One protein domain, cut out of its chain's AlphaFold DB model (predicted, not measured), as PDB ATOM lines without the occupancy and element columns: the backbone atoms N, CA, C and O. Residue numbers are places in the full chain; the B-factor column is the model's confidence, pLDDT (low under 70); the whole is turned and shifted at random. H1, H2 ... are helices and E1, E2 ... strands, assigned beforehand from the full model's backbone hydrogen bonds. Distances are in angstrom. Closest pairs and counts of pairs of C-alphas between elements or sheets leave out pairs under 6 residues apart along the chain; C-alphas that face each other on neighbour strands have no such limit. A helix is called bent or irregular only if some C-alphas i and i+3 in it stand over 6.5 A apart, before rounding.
ATOM      1  N   GLU A  14     192.801 145.430 237.585       70.25
ATOM      2  CA  GLU A  14     193.177 146.851 237.601       70.25
ATOM      3  C   GLU A  14     194.587 147.131 237.040       70.25
ATOM      4  O   GLU A  14     194.801 148.140 236.370       70.25
ATOM      5  N   GLY A  15     195.558 146.238 237.267       71.38
ATOM      6  CA  GLY A  15     196.916 146.353 236.721       71.38
ATOM      7  C   GLY A  15     196.975 146.046 235.222       71.38
ATOM      8  O   GLY A  15     197.734 146.682 234.489       71.38
ATOM      9  N   GLN A  16     196.121 145.130 234.756       79.31
ATOM     10  CA  GLN A  16     195.940 144.849 233.333       79.31
ATOM     11  C   GLN A  16     195.322 146.050 232.605       79.31
ATOM     12  O   GLN A  16     195.817 146.422 231.546       79.31
ATOM     13  N   ALA A  17     194.329 146.717 233.203       84.88
ATOM     14  CA  ALA A  17     193.707 147.911 232.625       84.88
ATOM     15  C   ALA A  17     194.689 149.090 232.476       84.88
ATOM     16  O   ALA A  17     194.661 149.807 231.474       84.88
ATOM     17  N   ILE A  18     195.596 149.287 233.442       84.81
ATOM     18  CA  ILE A  18     196.642 150.322 233.350       84.81
ATOM     19  C   ILE A  18     197.640 149.992 232.234       84.81
ATOM     20  O   ILE A  18     198.039 150.882 231.481       84.81
ATOM     21  N   PHE A  19     198.034 148.723 232.105       86.62
ATOM     22  CA  PHE A  19     198.917 148.281 231.026       86.62
ATOM     23  C   PHE A  19     198.253 148.432 229.649       86.62
ATOM     24  O   PHE A  19     198.863 148.972 228.728       86.62
ATOM     25  N   GLU A  20     196.990 148.030 229.526       84.06
ATOM     26  CA  GLU A  20     196.187 148.161 228.311       84.06
ATOM     27  C   GLU A  20     196.047 149.631 227.881       84.06
ATOM     28  O   GLU A  20     196.277 149.964 226.718       84.06
ATOM     29  N   LEU A  21     195.792 150.540 228.828       87.81
ATOM     30  CA  LEU A  21     195.767 151.980 228.564       87.81
ATOM     31  C   LEU A  21     197.118 152.498 228.052       87.81
ATOM     32  O   LEU A  21     197.148 153.291 227.114       87.81
ATOM     33  N   LEU A  22     198.232 152.063 228.644       88.31
ATOM     34  CA  LEU A  22     199.576 152.500 228.253       88.31
ATOM     35  C   LEU A  22     199.935 152.025 226.837       88.31
ATOM     36  O   LEU A  22     200.554 152.770 226.080       88.31
ATOM     37  N   VAL A  23     199.485 150.826 226.457       87.94
ATOM     38  CA  VAL A  23     199.645 150.279 225.103       87.94
ATOM     39  C   VAL A  23     198.748 150.994 224.084       87.94
ATOM     40  O   VAL A  23     199.184 151.230 222.958       87.94
ATOM     41  N   PHE A  24     197.524 151.389 224.451       91.50
ATOM     42  CA  PHE A  24     196.607 152.081 223.533       91.50
ATOM     43  C   PHE A  24     196.807 153.594 223.439       91.50
ATOM     44  O   PHE A  24     196.420 154.204 222.441       91.50
ATOM     45  N   LEU A  25     197.425 154.228 224.434       90.25
ATOM     46  CA  LEU A  25     197.643 155.674 224.451       90.25
ATOM     47  C   LEU A  25     198.380 156.210 223.202       90.25
ATOM     48  O   LEU A  25     197.911 157.202 222.640       90.25
ATOM     49  N   PRO A  26     199.446 155.565 222.685       86.56
ATOM     50  CA  PRO A  26     200.067 155.959 221.419       86.56
ATOM     51  C   PRO A  26     199.094 155.950 220.231       86.56
ATOM     52  O   PRO A  26     199.127 156.858 219.402       86.56
ATOM     53  N   VAL A  27     198.184 154.971 220.176       88.31
ATOM     54  CA  VAL A  27     197.168 154.859 219.116       88.31
ATOM     55  C   VAL A  27     196.161 156.009 219.205       88.31
ATOM     56  O   VAL A  27     195.810 156.601 218.185       88.31
ATOM     57  N   PHE A  28     195.733 156.386 220.415       89.62
ATOM     58  CA  PHE A  28     194.831 157.524 220.608       89.62
ATOM     59  C   PHE A  28     195.480 158.863 220.252       89.62
ATOM     60  O   PHE A  28     194.849 159.689 219.594       89.62
ATOM     61  N   LEU A  29     196.738 159.075 220.648       88.75
ATOM     62  CA  LEU A  29     197.484 160.281 220.282       88.75
ATOM     63  C   LEU A  29     197.664 160.383 218.766       88.75
ATOM     64  O   LEU A  29     197.467 161.452 218.192       88.75
ATOM     65  N   PHE A  30     197.963 159.267 218.106       84.81
ATOM     66  CA  PHE A  30     198.040 159.206 216.653       84.81
ATOM     67  C   PHE A  30     196.711 159.589 215.993       84.81
ATOM     68  O   PHE A  30     196.675 160.490 215.154       84.81
ATOM     69  N   LEU A  31     195.609 158.956 216.409       87.56
ATOM     70  CA  LEU A  31     194.279 159.253 215.880       87.56
ATOM     71  C   LEU A  31     193.932 160.736 216.068       87.56
ATOM     72  O   LEU A  31     193.401 161.369 215.158       87.56
ATOM     73  N   PHE A  32     194.279 161.306 217.224       88.94
ATOM     74  CA  PHE A  32     194.085 162.723 217.503       88.94
ATOM     75  C   PHE A  32     194.853 163.613 216.518       88.94
ATOM     76  O   PHE A  32     194.266 164.532 215.948       88.94
ATOM     77  N   VAL A  33     196.134 163.325 216.262       87.00
ATOM     78  CA  VAL A  33     196.948 164.085 215.298       87.00
ATOM     79  C   VAL A  33     196.390 163.961 213.879       87.00
ATOM     80  O   VAL A  33     196.309 164.960 213.163       87.00
ATOM     81  N   VAL A  34     195.952 162.768 213.469       85.50
ATOM     82  CA  VAL A  34     195.324 162.559 212.155       85.50
ATOM     83  C   VAL A  34     194.038 163.375 212.035       85.50
ATOM     84  O   VAL A  34     193.891 164.139 211.083       85.50
ATOM     85  N   ILE A  35     193.131 163.288 213.012       88.94
ATOM     86  CA  ILE A  35     191.875 164.055 213.018       88.94
ATOM     87  C   ILE A  35     192.159 165.560 212.985       88.94
ATOM     88  O   ILE A  35     191.505 166.292 212.241       88.94
ATOM     89  N   TYR A  36     193.147 166.022 213.751       87.31
ATOM     90  CA  TYR A  36     193.551 167.423 213.784       87.31
ATOM     91  C   TYR A  36     194.043 167.912 212.411       87.31
ATOM     92  O   TYR A  36     193.565 168.933 211.909       87.31
ATOM     93  N   ASN A  37     194.933 167.158 211.757       83.56
ATOM     94  CA  ASN A  37     195.454 167.504 210.431       83.56
ATOM     95  C   ASN A  37     194.373 167.442 209.342       83.56
ATOM     96  O   ASN A  37     194.279 168.363 208.525       83.56
ATOM     97  N   ILE A  38     193.495 166.430 209.369       86.50
ATOM     98  CA  ILE A  38     192.328 166.360 208.476       86.50
ATOM     99  C   ILE A  38     191.443 167.593 208.681       86.50
ATOM    100  O   ILE A  38     191.100 168.264 207.707       86.50
ATOM    101  N   GLY A  39     191.115 167.938 209.927       86.38
ATOM    102  CA  GLY A  39     190.281 169.095 210.254       86.38
ATOM    103  C   GLY A  39     190.851 170.408 209.717       86.38
ATOM    104  O   GLY A  39     190.122 171.193 209.101       86.38
ATOM    105  N   ASN A  40     192.159 170.620 209.871       85.25
ATOM    106  CA  ASN A  40     192.851 171.786 209.318       85.25
ATOM    107  C   ASN A  40     192.794 171.814 207.785       85.25
ATOM    108  O   ASN A  40     192.447 172.845 207.204       85.25
ATOM    109  N   SER A  41     193.068 170.681 207.135       85.56
ATOM    110  CA  SER A  41     193.042 170.564 205.672       85.56
ATOM    111  C   SER A  41     191.650 170.856 205.089       85.56
ATOM    112  O   SER A  41     191.514 171.615 204.124       85.56
ATOM    113  N   LEU A  42     190.593 170.361 205.743       86.31
ATOM    114  CA  LEU A  42     189.206 170.611 205.362       86.31
ATOM    115  C   LEU A  42     188.843 172.087 205.522       86.31
ATOM    116  O   LEU A  42     188.299 172.684 204.591       86.31
ATOM    117  N   ASN A  43     189.175 172.702 206.658       88.44
ATOM    118  CA  ASN A  43     188.896 174.119 206.901       88.44
ATOM    119  C   ASN A  43     189.567 175.009 205.845       88.44
ATOM    120  O   ASN A  43     188.926 175.880 205.247       88.44
ATOM    121  N   ILE A  44     190.837 174.736 205.545       87.31
ATOM    122  CA  ILE A  44     191.575 175.463 204.517       87.31
ATOM    123  C   ILE A  44     190.923 175.268 203.144       87.31
ATOM    124  O   ILE A  44     190.629 176.264 202.484       87.31
ATOM    125  N   SER A  45     190.588 174.037 202.744       86.38
ATOM    126  CA  SER A  45     189.937 173.769 201.451       86.38
ATOM    127  C   SER A  45     188.608 174.527 201.274       86.38
ATOM    128  O   SER A  45     188.342 175.110 200.220       86.38
ATOM    129  N   ILE A  46     187.797 174.620 202.333       90.00
ATOM    130  CA  ILE A  46     186.519 175.344 202.322       90.00
ATOM    131  C   ILE A  46     186.753 176.841 202.117       90.00
ATOM    132  O   ILE A  46     186.047 177.489 201.336       90.00
ATOM    133  N   ASN A  47     187.734 177.413 202.812       90.44
ATOM    134  CA  ASN A  47     188.040 178.834 202.685       90.44
ATOM    135  C   ASN A  47     188.648 179.160 201.319       90.44
ATOM    136  O   ASN A  47     188.273 180.173 200.725       90.44
ATOM    137  N   GLN A  48     189.483 178.277 200.768       91.00
ATOM    138  CA  GLN A  48     189.988 178.403 199.402       91.00
ATOM    139  C   GLN A  48     188.854 178.403 198.371       91.00
ATOM    140  O   GLN A  48     188.842 179.253 197.479       91.00
ATOM    141  N   GLN A  49     187.861 177.514 198.500       89.44
ATOM    142  CA  GLN A  49     186.703 177.482 197.596       89.44
ATOM    143  C   GLN A  49     185.859 178.756 197.695       89.44
ATOM    144  O   GLN A  49     185.454 179.323 196.681       89.44
ATOM    145  N   LYS A  50     185.618 179.258 198.912       92.38
ATOM    146  CA  LYS A  50     184.897 180.525 199.119       92.38
ATOM    147  C   LYS A  50     185.646 181.706 198.500       92.38
ATOM    148  O   LYS A  50     185.025 182.543 197.843       92.38
ATOM    149  N   ALA A  51     186.962 181.770 198.702       92.50
ATOM    150  CA  ALA A  51     187.809 182.839 198.187       92.50
ATOM    151  C   ALA A  51     187.876 182.819 196.655       92.50
ATOM    152  O   ALA A  51     187.543 183.824 196.025       92.50
ATOM    153  N   SER A  52     188.227 181.675 196.061       91.56
ATOM    154  CA  SER A  52     188.308 181.495 194.603       91.56
ATOM    155  C   SER A  52     186.975 181.810 193.922       91.56
ATOM    156  O   SER A  52     186.943 182.616 192.995       91.56
ATOM    157  N   ARG A  53     185.852 181.306 194.448       92.00
ATOM    158  CA  ARG A  53     184.510 181.618 193.933       92.00
ATOM    159  C   ARG A  53     184.169 183.102 194.005       92.00
ATOM    160  O   ARG A  53     183.679 183.674 193.032       92.00
ATOM    161  N   ARG A  54     184.397 183.743 195.153       92.12
ATOM    162  CA  ARG A  54     184.096 185.173 195.324       92.12
ATOM    163  C   ARG A  54     184.942 186.025 194.389       92.12
ATOM    164  O   ARG A  54     184.420 186.951 193.773       92.12
ATOM    165  N   TYR A  55     186.228 185.712 194.286       91.50
ATOM    166  CA  TYR A  55     187.148 186.448 193.433       91.50
ATOM    167  C   TYR A  55     186.825 186.245 191.952       91.50
ATOM    168  O   TYR A  55     186.821 187.215 191.200       91.50
ATOM    169  N   PHE A  56     186.445 185.029 191.550       90.81
ATOM    170  CA  PHE A  56     185.958 184.749 190.202       90.81
ATOM    171  C   PHE A  56     184.799 185.679 189.827       90.81
ATOM    172  O   PHE A  56     184.901 186.445 188.874       90.81
ATOM    173  N   TYR A  57     183.720 185.701 190.616       89.62
ATOM    174  CA  TYR A  57     182.575 186.568 190.315       89.62
ATOM    175  C   TYR A  57     182.884 188.060 190.433       89.62
ATOM    176  O   TYR A  57     182.263 188.867 189.745       89.62
ATOM    177  N   TYR A  58     183.840 188.439 191.279       90.44
ATOM    178  CA  TYR A  58     184.312 189.814 191.349       90.44
ATOM    179  C   TYR A  58     185.014 190.236 190.051       90.44
ATOM    180  O   TYR A  58     184.688 191.289 189.507       90.44
ATOM    181  N   LEU A  59     185.912 189.401 189.515       85.50
ATOM    182  CA  LEU A  59     186.601 189.663 188.248       85.50
ATOM    183  C   LEU A  59     185.655 189.693 187.045       85.50
ATOM    184  O   LEU A  59     185.907 190.424 186.091       85.50
ATOM    185  N   GLN A  60     184.582 188.905 187.091       83.06
ATOM    186  CA  GLN A  60     183.593 188.828 186.013       83.06
ATOM    187  C   GLN A  60     182.442 189.823 186.176       83.06
ATOM    188  O   GLN A  60     181.539 189.889 185.341       83.06
ATOM    189  N   LYS A  61     182.449 190.633 187.238       85.31
ATOM    190  CA  LYS A  61     181.394 191.616 187.475       85.31
ATOM    191  C   LYS A  61     181.342 192.616 186.318       85.31
ATOM    192  O   LYS A  61     182.300 193.336 186.061       85.31
ATOM    193  N   GLY A  62     180.188 192.692 185.658       80.56
ATOM    194  CA  GLY A  62     179.971 193.604 184.532       80.56
ATOM    195  C   GLY A  62     180.514 193.100 183.194       80.56
ATOM    196  O   GLY A  62     180.393 193.809 182.200       80.56
ATOM    197  N   ASN A  63     181.055 191.880 183.141       76.62
ATOM    198  CA  ASN A  63     181.456 191.239 181.901       76.62
ATOM    199  C   ASN A  63     180.632 189.966 181.676       76.62
ATOM    200  O   ASN A  63     180.671 189.033 182.468       76.62
ATOM    201  N   SER A  64     179.875 189.930 180.582       71.44
ATOM    202  CA  SER A  64     179.113 188.737 180.177       71.44
ATOM    203  C   SER A  64     179.902 187.818 179.241       71.44
ATOM    204  O   SER A  64     179.392 186.784 178.825       71.44
ATOM    205  N   PHE A  65     181.125 188.206 178.874       70.75
ATOM    206  CA  PHE A  65     181.965 187.481 177.937       70.75
ATOM    207  C   PHE A  65     183.064 186.715 178.676       70.75
ATOM    208  O   PHE A  65     183.989 187.303 179.239       70.75
ATOM    209  N   LEU A  66     182.929 185.393 178.663       77.12
ATOM    210  CA  LEU A  66     183.764 184.436 179.374       77.12
ATOM    211  C   LEU A  66     184.257 183.360 178.400       77.12
ATOM    212  O   LEU A  66     183.395 182.728 177.785       77.12
ATOM    213  N   PRO A  67     185.577 183.114 178.281       78.56
ATOM    214  CA  PRO A  67     186.682 183.819 178.943       78.56
ATOM    215  C   PRO A  67     186.920 185.230 178.386       78.56
ATOM    216  O   PRO A  67     186.467 185.581 177.295       78.56
ATOM    217  N   ARG A  68     187.672 186.061 179.117       78.75
ATOM    218  CA  ARG A  68     188.040 187.407 178.641       78.75
ATOM    219  C   ARG A  68     188.937 187.335 177.397       78.75
ATOM    220  O   ARG A  68     189.820 186.489 177.307       78.75
ATOM    221  N   MET A  69     188.777 188.279 176.465       78.94
ATOM    222  CA  MET A  69     189.552 188.291 175.211       78.94
ATOM    223  C   MET A  69     191.071 188.353 175.419       78.94
ATOM    224  O   MET A  69     191.806 187.780 174.625       78.94
ATOM    225  N   ASN A  70     191.556 189.013 176.475       83.69
ATOM    226  CA  ASN A  70     192.985 189.031 176.802       83.69
ATOM    227  C   ASN A  70     193.511 187.635 177.185       83.69
ATOM    228  O   ASN A  70     194.594 187.268 176.744       83.69
ATOM    229  N   ILE A  71     192.722 186.851 177.929       81.44
ATOM    230  CA  ILE A  71     193.047 185.463 178.291       81.44
ATOM    231  C   ILE A  71     193.079 184.594 177.032       81.44
ATOM    232  O   ILE A  71     194.025 183.844 176.821       81.44
ATOM    233  N   LEU A  72     192.100 184.756 176.137       80.75
ATOM    234  CA  LEU A  72     192.087 184.049 174.855       80.75
ATOM    235  C   LEU A  72     193.334 184.375 174.006       80.75
ATOM    236  O   LEU A  72     193.917 183.484 173.392       80.75
ATOM    237  N   GLN A  73     193.785 185.632 173.967       85.19
ATOM    238  CA  GLN A  73     195.025 185.988 173.255       85.19
ATOM    239  C   GLN A  73     196.271 185.375 173.904       85.19
ATOM    240  O   GLN A  73     197.153 184.890 173.199       85.19
ATOM    241  N   GLU A  74     196.333 185.345 175.233       85.44
ATOM    242  CA  GLU A  74     197.409 184.663 175.952       85.44
ATOM    243  C   GLU A  74     197.431 183.161 175.635       85.44
ATOM    244  O   GLU A  74     198.481 182.602 175.323       85.44
ATOM    245  N   TRP A  75     196.269 182.509 175.634       84.62
ATOM    246  CA  TRP A  75     196.136 181.090 175.305       84.62
ATOM    247  C   TRP A  75     196.514 180.784 173.861       84.62
ATOM    248  O   TRP A  75     197.209 179.802 173.606       84.62
ATOM    249  N   LYS A  76     196.171 181.665 172.920       85.06
ATOM    250  CA  LYS A  76     196.651 181.567 171.538       85.06
ATOM    251  C   LYS A  76     198.182 181.550 171.483       85.06
ATOM    252  O   LYS A  76     198.751 180.709 170.793       85.06
ATOM    253  N   ASN A  77     198.849 182.440 172.220       86.25
ATOM    254  CA  ASN A  77     200.316 182.507 172.254       86.25
ATOM    255  C   ASN A  77     200.951 181.256 172.881       86.25
ATOM    256  O   ASN A  77     202.073 180.901 172.535       86.25
ATOM    257  N   ARG A  78     200.221 180.569 173.768       85.19
ATOM    258  CA  ARG A  78     200.616 179.288 174.369       85.19
ATOM    259  C   ARG A  78     200.242 178.062 173.515       85.19
ATOM    260  O   ARG A  78     200.513 176.943 173.928       85.19
ATOM    261  N   GLY A  79     199.638 178.256 172.339       84.62
ATOM    262  CA  GLY A  79     199.314 177.186 171.387       84.62
ATOM    263  C   GLY A  79     197.927 176.552 171.535       84.62
ATOM    264  O   GLY A  79     197.599 175.654 170.763       84.62
ATOM    265  N   PHE A  80     197.086 177.028 172.459       83.38
ATOM    266  CA  PHE A  80     195.731 176.500 172.629       83.38
ATOM    267  C   PHE A  80     194.846 176.847 171.426       83.38
ATOM    268  O   PHE A  80     194.774 178.000 170.993       83.38
ATOM    269  N   LYS A  81     194.126 175.844 170.911       83.25
ATOM    270  CA  LYS A  81     193.219 175.987 169.755       83.25
ATOM    271  C   LYS A  81     191.742 176.035 170.133       83.25
ATOM    272  O   LYS A  81     190.938 176.524 169.342       83.25
ATOM    273  N   TYR A  82     191.400 175.549 171.322       78.94
ATOM    274  CA  TYR A  82     190.034 175.454 171.825       78.94
ATOM    275  C   TYR A  82     189.968 175.921 173.278       78.94
ATOM    276  O   TYR A  82     190.904 175.722 174.048       78.94
ATOM    277  N   SER A  83     188.861 176.553 173.655       78.38
ATOM    278  CA  SER A  83     188.645 177.085 174.999       78.38
ATOM    279  C   SER A  83     187.152 177.139 175.316       78.38
ATOM    280  O   SER A  83     186.445 177.930 174.704       78.38
ATOM    281  N   GLY A  84     186.671 176.371 176.296       73.06
ATOM    282  CA  GLY A  84     185.257 176.378 176.721       73.06
ATOM    283  C   GLY A  84     185.016 176.715 178.192       73.06
ATOM    284  O   GLY A  84     183.908 176.552 178.703       73.06
ATOM    285  N   LEU A  85     186.054 177.140 178.907       74.44
ATOM    286  CA  LEU A  85     186.010 177.313 180.351       74.44
ATOM    287  C   LEU A  85     186.877 178.501 180.772       74.44
ATOM    288  O   LEU A  85     187.949 178.707 180.219       74.44
ATOM    289  N   ASP A  86     186.413 179.260 181.765       78.75
ATOM    290  CA  ASP A  86     187.208 180.249 182.499       78.75
ATOM    291  C   ASP A  86     187.247 179.821 183.973       78.75
ATOM    292  O   ASP A  86     186.198 179.563 184.576       78.75
ATOM    293  N   MET A  87     188.444 179.713 184.551       84.38
ATOM    294  CA  MET A  87     188.642 179.286 185.935       84.38
ATOM    295  C   MET A  87     189.716 180.109 186.640       84.38
ATOM    296  O   MET A  87     190.650 180.616 186.026       84.38
ATOM    297  N   ILE A  88     189.607 180.175 187.964       87.75
ATOM    298  CA  ILE A  88     190.651 180.672 188.847       87.75
ATOM    299  C   ILE A  88     191.068 179.596 189.846       87.75
ATOM    300  O   ILE A  88     190.228 178.947 190.471       87.75
ATOM    301  N   GLY A  89     192.378 179.425 190.001       88.62
ATOM    302  CA  GLY A  89     192.977 178.565 191.015       88.62
ATOM    303  C   GLY A  89     193.410 179.341 192.254       88.62
ATOM    304  O   GLY A  89     193.797 180.507 192.171       88.62
ATOM    305  N   TYR A  90     193.365 178.679 193.405       88.88
ATOM    306  CA  TYR A  90     194.036 179.120 194.620       88.88
ATOM    307  C   TYR A  90     195.457 178.550 194.653       88.88
ATOM    308  O   TYR A  90     195.663 177.377 194.344       88.88
ATOM    309  N   ARG A  91     196.425 179.373 195.058       89.19
ATOM    310  CA  ARG A  91     197.822 178.978 195.270       89.19
ATOM    311  C   ARG A  91     198.321 179.531 196.595       89.19
ATOM    312  O   ARG A  91     197.868 180.596 197.007       89.19
ATOM    313  N   ASP A  92     199.250 178.816 197.211       87.94
ATOM    314  CA  ASP A  92     199.960 179.271 198.404       87.94
ATOM    315  C   ASP A  92     201.055 180.268 198.011       87.94
ATOM    316  O   ASP A  92     201.022 181.447 198.355       87.94
ATOM    317  N   TYR A  93     201.961 179.810 197.147       89.06
ATOM    318  CA  TYR A  93     203.040 180.602 196.573       89.06
ATOM    319  C   TYR A  93     203.273 180.233 195.102       89.06
ATOM    320  O   TYR A  93     202.511 179.482 194.486       89.06
ATOM    321  N   THR A  94     204.268 180.871 194.497       89.00
ATOM    322  CA  THR A  94     204.737 180.610 193.130       89.00
ATOM    323  C   THR A  94     206.209 180.271 193.189       89.00
ATOM    324  O   THR A  94     206.965 181.045 193.776       89.00
ATOM    325  N   ASP A  95     206.589 179.166 192.560       86.38
ATOM    326  CA  ASP A  95     207.979 178.855 192.244       86.38
ATOM    327  C   ASP A  95     208.205 179.136 190.751       86.38
ATOM    328  O   ASP A  95     207.668 178.448 189.878       86.38
ATOM    329  N   GLY A  96     208.876 180.250 190.450       87.56
ATOM    330  CA  GLY A  96     208.898 180.821 189.103       87.56
ATOM    331  C   GLY A  96     207.483 181.123 188.585       87.56
ATOM    332  O   GLY A  96     206.748 181.918 189.175       87.56
ATOM    333  N   GLU A  97     207.097 180.480 187.480       82.38
ATOM    334  CA  GLU A  97     205.747 180.570 186.897       82.38
ATOM    335  C   GLU A  97     204.796 179.459 187.379       82.38
ATOM    336  O   GLU A  97     203.609 179.463 187.040       82.38
ATOM    337  N   THR A  98     205.287 178.517 188.186       84.12
ATOM    338  CA  THR A  98     204.526 177.344 188.620       84.12
ATOM    339  C   THR A  98     203.766 177.655 189.912       84.12
ATOM    340  O   THR A  98     204.379 177.983 190.934       84.12
ATOM    341  N   PRO A  99     202.422 177.577 189.921       86.75
ATOM    342  CA  PRO A  99     201.647 177.763 191.140       86.75
ATOM    343  C   PRO A  99     201.771 176.535 192.047       86.75
ATOM    344  O   PRO A  99     201.561 175.407 191.604       86.75
ATOM    345  N   VAL A 100     202.037 176.762 193.334       89.12
ATOM    346  CA  VAL A 100     202.182 175.692 194.327       89.12
ATOM    347  C   VAL A 100     200.982 175.686 195.277       89.12
ATOM    348  O   VAL A 100     200.583 176.722 195.813       89.12
ATOM    349  N   ALA A 101     200.373 174.514 195.463       89.31
ATOM    350  CA  ALA A 101     199.208 174.319 196.327       89.31
ATOM    351  C   ALA A 101     199.614 174.087 197.797       89.31
ATOM    352  O   ALA A 101     200.642 173.451 198.024       89.31
ATOM    353  N   PRO A 102     198.814 174.513 198.795       88.50
ATOM    354  CA  PRO A 102     199.101 174.237 200.204       88.50
ATOM    355  C   PRO A 102     199.284 172.748 200.495       88.50
ATOM    356  O   PRO A 102     198.566 171.910 199.940       88.50
ATOM    357  N   CYS A 103     200.232 172.441 201.375       88.44
ATOM    358  CA  CYS A 103     200.688 171.092 201.679       88.44
ATOM    359  C   CYS A 103     200.381 170.714 203.135       88.44
ATOM    360  O   CYS A 103     200.540 171.526 204.046       88.44
ATOM    361  N   PHE A 104     199.937 169.476 203.349       86.12
ATOM    362  CA  PHE A 104     199.567 168.935 204.654       86.12
ATOM    363  C   PHE A 104     200.278 167.613 204.896       86.12
ATOM    364  O   PHE A 104     200.160 166.713 204.069       86.12
ATOM    365  N   LYS A 105     200.964 167.485 206.035       84.56
ATOM    366  CA  LYS A 105     201.624 166.246 206.457       84.56
ATOM    367  C   LYS A 105     200.668 165.368 207.263       84.56
ATOM    368  O   LYS A 105     200.037 165.835 208.212       84.56
ATOM    369  N   PHE A 106     200.629 164.089 206.930       79.88
ATOM    370  CA  PHE A 106     199.968 163.039 207.685       79.88
ATOM    371  C   PHE A 106     201.041 162.165 208.328       79.88
ATOM    372  O   PHE A 106     201.953 161.714 207.644       79.88
ATOM    373  N   PRO A 107     200.992 161.946 209.649       71.94
ATOM    374  CA  PRO A 107     201.916 161.012 210.272       71.94
ATOM    375  C   PRO A 107     201.642 159.595 209.748       71.94
ATOM    376  O   PRO A 107     200.486 159.173 209.697       71.94
ATOM    377  N   SER A 108     202.695 158.854 209.408       68.94
ATOM    378  CA  SER A 108     202.638 157.410 209.168       68.94
ATOM    379  C   SER A 108     203.372 156.680 210.289       68.94
ATOM    380  O   SER A 108     204.389 157.152 210.790       68.94
ATOM    381  N   PHE A 109     202.806 155.555 210.723       57.09
ATOM    382  CA  PHE A 109     203.380 154.688 211.758       57.09
ATOM    383  C   PHE A 109     204.147 153.495 211.161       57.09
ATOM    384  O   PHE A 109     204.945 152.867 211.849       57.09
ATOM    385  N   LEU A 110     203.880 153.154 209.894       54.88
ATOM    386  CA  LEU A 110     204.379 151.938 209.234       54.88
ATOM    387  C   LEU A 110     205.514 152.221 208.252       54.88
ATOM    388  O   LEU A 110     206.360 151.361 208.022       54.88
ATOM    389  N   THR A 111     205.530 153.424 207.693       55.09
ATOM    390  CA  THR A 111     206.593 153.907 206.820       55.09
ATOM    391  C   THR A 111     207.474 154.798 207.691       55.09
ATOM    392  O   THR A 111     206.957 155.644 208.420       55.09
ATOM    393  N   GLY A 112     208.778 154.511 207.752       59.41
ATOM    394  CA  GLY A 112     209.714 155.213 208.640       59.41
ATOM    395  C   GLY A 112     209.763 156.725 208.389       59.41
ATOM    396  O   GLY A 112     209.102 157.237 207.487       59.41
ATOM    397  N   GLU A 113     210.558 157.456 209.180       61.25
ATOM    398  CA  GLU A 113     210.844 158.858 208.858       61.25
ATOM    399  C   GLU A 113     211.417 158.943 207.440       61.25
ATOM    400  O   GLU A 113     212.494 158.427 207.149       61.25
ATOM    401  N   THR A 114     210.642 159.549 206.547       66.88
ATOM    402  CA  THR A 114     211.072 159.912 205.205       66.88
ATOM    403  C   THR A 114     211.686 161.304 205.271       66.88
ATOM    404  O   THR A 114     211.067 162.205 205.842       66.88
ATOM    405  N   ASP A 115     212.822 161.513 204.603       72.50
ATOM    406  CA  ASP A 115     213.413 162.848 204.393       72.50
ATOM    407  C   ASP A 115     212.551 163.747 203.473       72.50
ATOM    408  O   ASP A 115     212.913 164.880 203.171       72.50
ATOM    409  N   GLU A 116     211.387 163.247 203.040       76.69
ATOM    410  CA  GLU A 116     210.391 163.981 202.266       76.69
ATOM    411  C   GLU A 116     209.916 165.240 203.008       76.69
ATOM    412  O   GLU A 116     209.457 165.199 204.161       76.69
ATOM    413  N   THR A 117     209.964 166.365 202.302       82.31
ATOM    414  CA  THR A 117     209.368 167.633 202.721       82.31
ATOM    415  C   THR A 117     208.221 167.993 201.784       82.31
ATOM    416  O   THR A 117     207.954 167.314 200.795       82.31
ATOM    417  N   CYS A 118     207.499 169.073 202.084       80.19
ATOM    418  CA  CYS A 118     206.501 169.554 201.139       80.19
ATOM    419  C   CYS A 118     207.168 169.967 199.819       80.19
ATOM    420  O   CYS A 118     206.592 169.767 198.753       80.19
ATOM    421  N   GLU A 119     208.363 170.542 199.885       81.25
ATOM    422  CA  GLU A 119     209.121 171.113 198.778       81.25
ATOM    423  C   GLU A 119     209.876 170.053 197.973       81.25
ATOM    424  O   GLU A 119     209.924 170.138 196.746       81.25
ATOM    425  N   THR A 128     204.024 158.825 199.792       78.19
ATOM    426  CA  THR A 128     204.096 160.187 200.333       78.19
ATOM    427  C   THR A 128     203.244 160.314 201.584       78.19
ATOM    428  O   THR A 128     202.107 159.838 201.648       78.19
ATOM    429  N   ASN A 129     203.786 161.011 202.574       80.88
ATOM    430  CA  ASN A 129     203.052 161.393 203.775       80.88
ATOM    431  C   ASN A 129     202.344 162.745 203.615       80.88
ATOM    432  O   ASN A 129     201.802 163.278 204.585       80.88
ATOM    433  N   PHE A 130     202.345 163.328 202.416       84.62
ATOM    434  CA  PHE A 130     201.836 164.667 202.178       84.62
ATOM    435  C   PHE A 130     200.664 164.677 201.204       84.62
ATOM    436  O   PHE A 130     200.613 163.949 200.217       84.62
ATOM    437  N   ILE A 131     199.710 165.568 201.463       84.38
ATOM    438  CA  ILE A 131     198.624 165.874 200.533       84.38
ATOM    439  C   ILE A 131     198.700 167.350 200.182       84.38
ATOM    440  O   ILE A 131     198.722 168.216 201.062       84.38
ATOM    441  N   ARG A 132     198.688 167.643 198.882       86.75
ATOM    442  CA  ARG A 132     198.558 169.003 198.359       86.75
ATOM    443  C   ARG A 132     197.129 169.252 197.902       86.75
ATOM    444  O   ARG A 132     196.604 168.533 197.057       86.75
ATOM    445  N   ILE A 133     196.497 170.285 198.455       85.88
ATOM    446  CA  ILE A 133     195.109 170.633 198.131       85.88
ATOM    447  C   ILE A 133     195.106 171.809 197.165       85.88
ATOM    448  O   ILE A 133     195.306 172.956 197.567       85.88
ATOM    449  N   MET A 134     194.846 171.520 195.890       86.75
ATOM    450  CA  MET A 134     194.661 172.540 194.864       86.75
ATOM    451  C   MET A 134     193.172 172.789 194.632       86.75
ATOM    452  O   MET A 134     192.442 171.916 194.169       86.75
ATOM    453  N   THR A 135     192.724 174.005 194.935       89.19
ATOM    454  CA  THR A 135     191.341 174.418 194.691       89.19
ATOM    455  C   THR A 135     191.256 175.243 193.418       89.19
ATOM    456  O   THR A 135     191.929 176.266 193.297       89.19
ATOM    457  N   VAL A 136     190.367 174.856 192.507       88.12
ATOM    458  CA  VAL A 136     189.999 175.650 191.331       88.12
ATOM    459  C   VAL A 136     188.498 175.906 191.323       88.12
ATOM    460  O   VAL A 136     187.703 175.051 191.708       88.12
ATOM    461  N   TYR A 137     188.100 177.097 190.885       88.94
ATOM    462  CA  TYR A 137     186.707 177.449 190.659       88.94
ATOM    463  C   TYR A 137     186.550 178.083 189.284       88.94
ATOM    464  O   TYR A 137     187.249 179.038 188.951       88.94
ATOM    465  N   GLY A 138     185.596 177.591 188.506       85.00
ATOM    466  CA  GLY A 138     185.274 178.138 187.198       85.00
ATOM    467  C   GLY A 138     183.843 177.818 186.808       85.00
ATOM    468  O   GLY A 138     183.173 177.007 187.450       85.00
ATOM    469  N   ILE A 139     183.382 178.470 185.749       79.06
ATOM    470  CA  ILE A 139     182.102 178.154 185.119       79.06
ATOM    471  C   ILE A 139     182.342 177.759 183.668       79.06
ATOM    472  O   ILE A 139     183.219 178.310 182.999       79.06
ATOM    473  N   CYS A 140     181.557 176.794 183.192       73.88
ATOM    474  CA  CYS A 140     181.511 176.480 181.771       73.88
ATOM    475  C   CYS A 140     180.909 177.670 181.032       73.88
ATOM    476  O   CYS A 140     179.805 178.112 181.360       73.88
ATOM    477  N   GLY A 141     181.677 178.208 180.093       71.12
ATOM    478  CA  GLY A 141     181.293 179.349 179.279       71.12
ATOM    479  C   GLY A 141     180.969 178.931 177.852       71.12
ATOM    480  O   GLY A 141     180.742 177.759 177.549       71.12
ATOM    481  N   GLU A 142     180.971 179.919 176.967       73.19
ATOM    482  CA  GLU A 142     180.943 179.671 175.530       73.19
ATOM    483  C   GLU A 142     182.230 178.957 175.100       73.19
ATOM    484  O   GLU A 142     183.310 179.220 175.636       73.19
ATOM    485  N   THR A 143     182.118 178.065 174.115       78.06
ATOM    486  CA  THR A 143     183.293 177.429 173.511       78.06
ATOM    487  C   THR A 143     183.824 178.293 172.380       78.06
ATOM    488  O   THR A 143     183.073 178.779 171.534       78.06
ATOM    489  N   PHE A 144     185.134 178.501 172.377       79.62
ATOM    490  CA  PHE A 144     185.868 179.262 171.387       79.62
ATOM    491  C   PHE A 144     186.849 178.351 170.669       79.62
ATOM    492  O   PHE A 144     187.592 177.607 171.305       79.62
ATOM    493  N   ARG A 145     186.893 178.481 169.347       85.25
ATOM    494  CA  ARG A 145     187.862 177.834 168.468       85.25
ATOM    495  C   ARG A 145     188.720 178.896 167.791       85.25
ATOM    496  O   ARG A 145     188.212 179.929 167.347       85.25
ATOM    497  N   LEU A 146     190.014 178.633 167.676       85.19
ATOM    498  CA  LEU A 146     190.924 179.460 166.899       85.19
ATOM    499  C   LEU A 146     190.724 179.186 165.396       85.19
ATOM    500  O   LEU A 146     190.814 178.048 164.938       85.19
ATOM    501  N   SER A 147     190.428 180.235 164.632       85.88
ATOM    502  CA  SER A 147     190.363 180.209 163.167       85.88
ATOM    503  C   SER A 147     191.752 180.028 162.552       85.88
ATOM    504  O   SER A 147     192.747 180.457 163.138       85.88
ATOM    505  N   ASP A 148     191.811 179.519 161.320       84.50
ATOM    506  CA  ASP A 148     193.043 179.434 160.520       84.50
ATOM    507  C   ASP A 148     193.674 180.820 160.272       84.50
ATOM    508  O   ASP A 148     194.878 180.941 160.063       84.50
ATOM    509  N   GLN A 149     192.877 181.890 160.371       82.75
ATOM    510  CA  GLN A 149     193.328 183.289 160.300       82.75
ATOM    511  C   GLN A 149     193.816 183.849 161.654       82.75
ATOM    512  O   GLN A 149     194.167 185.020 161.761       82.75
ATOM    513  N   GLY A 150     193.824 183.040 162.719       82.19
ATOM    514  CA  GLY A 150     194.321 183.425 164.042       82.19
ATOM    515  C   GLY A 150     193.355 184.266 164.887       82.19
ATOM    516  O   GLY A 150     193.797 184.914 165.840       82.19
ATOM    517  N   HIS A 151     192.061 184.265 164.565       84.31
ATOM    518  CA  HIS A 151     191.006 184.924 165.343       84.31
ATOM    519  C   HIS A 151     190.179 183.906 166.135       84.31
ATOM    520  O   HIS A 151     189.909 182.815 165.640       84.31
ATOM    521  N   TRP A 152     189.743 184.265 167.343       81.88
ATOM    522  CA  TRP A 152     188.848 183.429 168.147       81.88
ATOM    523  C   TRP A 152     187.407 183.543 167.653       81.88
ATOM    524  O   TRP A 152     186.857 184.643 167.573       81.88
ATOM    525  N   LEU A 153     186.792 182.405 167.339       82.06
ATOM    526  CA  LEU A 153     185.403 182.287 166.905       82.06
ATOM    527  C   LEU A 153     184.613 181.510 167.953       82.06
ATOM    528  O   LEU A 153     185.116 180.535 168.503       82.06
ATOM    529  N   ARG A 154     183.366 181.916 168.211       77.19
ATOM    530  CA  ARG A 154     182.446 181.116 169.028       77.19
ATOM    531  C   ARG A 154     182.039 179.875 168.252       77.19
ATOM    532  O   ARG A 154     181.517 179.983 167.142       77.19
ATOM    533  N   GLU A 155     182.270 178.719 168.850       71.44
ATOM    534  CA  GLU A 155     181.901 177.419 168.317       71.44
ATOM    535  C   GLU A 155     180.419 177.168 168.611       71.44
ATOM    536  O   GLU A 155     180.035 176.382 169.472       71.44
TER     537      GLU A 155
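AT A GLANCE: This is residues 14 to 119 and 128 to 155 of the 176 residues of an uncharacterized protein of Halobacteriovoraceae bacterium (UniProt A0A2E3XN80). One long bent helix, H1, makes the length of a rod, and a narrow ribbon of strands runs beside its later part. The bent sheet E1-E6-E7 lies at one end of the rod with the short helix H2, the small pairs E2-E3 and E4-E5 lie farther along, and residues 14 to 26 of H1 stick out at the other end. The printed part has 134 residues, in the order H1 H2 E1 E2 E3 E4 E5 E6 E7, with three antiparallel sheets and mixed class. It is extended, with a radius of gyration of the C-alphas of 23.3 A and spans of 84 by 31 by 23 A.

IN THESE COORDINATES: H1, residues 14 to 59, was assigned as one helix by its hydrogen bonds but is bent, with C-alphas 23 and 26 6.8 A apart. Arm H1a, residues 14 to 23, begins at (193.177, 146.851, 237.601); arm H1b, residues 26 to 59, is 49.2 A long. H2 is residues 69 to 77, E1 82 to 89 (19.7 A), E2 93 to 95, E3 98 to 100, E4 103 to 105, E5 130 to 132, E6 136 to 146 (24.7 A) and E7 152 to 154, ending at (182.446, 181.116, 169.028).

HOW THE PARTS SIT: E6 is the inner strand, antiparallel to E1 (N 83 to O 144, 2.9 A) and to E7 (N 145 to O 153, 2.8 A). E6 bends by 77 degrees at residue 142. H1b only grazes this sheet; its closest C-alphas to E6 are Arg 53 and Tyr 137, 5.7 A. H2 is on the sheet at a height of 7.7 A. Hairpin E2-E3 has N 95 to O 98 at 3.0 A, and E4-E5 has N 104 to O 131 at 2.9 A. In H1a, H1b and H2 every O i to N i+4 pair is within hydrogen-bond range.

THE WHOLE: C-alphas 14 and 149, the farthest apart, are 85.5 A apart. Residues 120 to 127 are not printed, a gap of 12.1 A between C-alphas 119 and 128. No link printed whole is long. Residues 108 to 114 have pLDDT under 70.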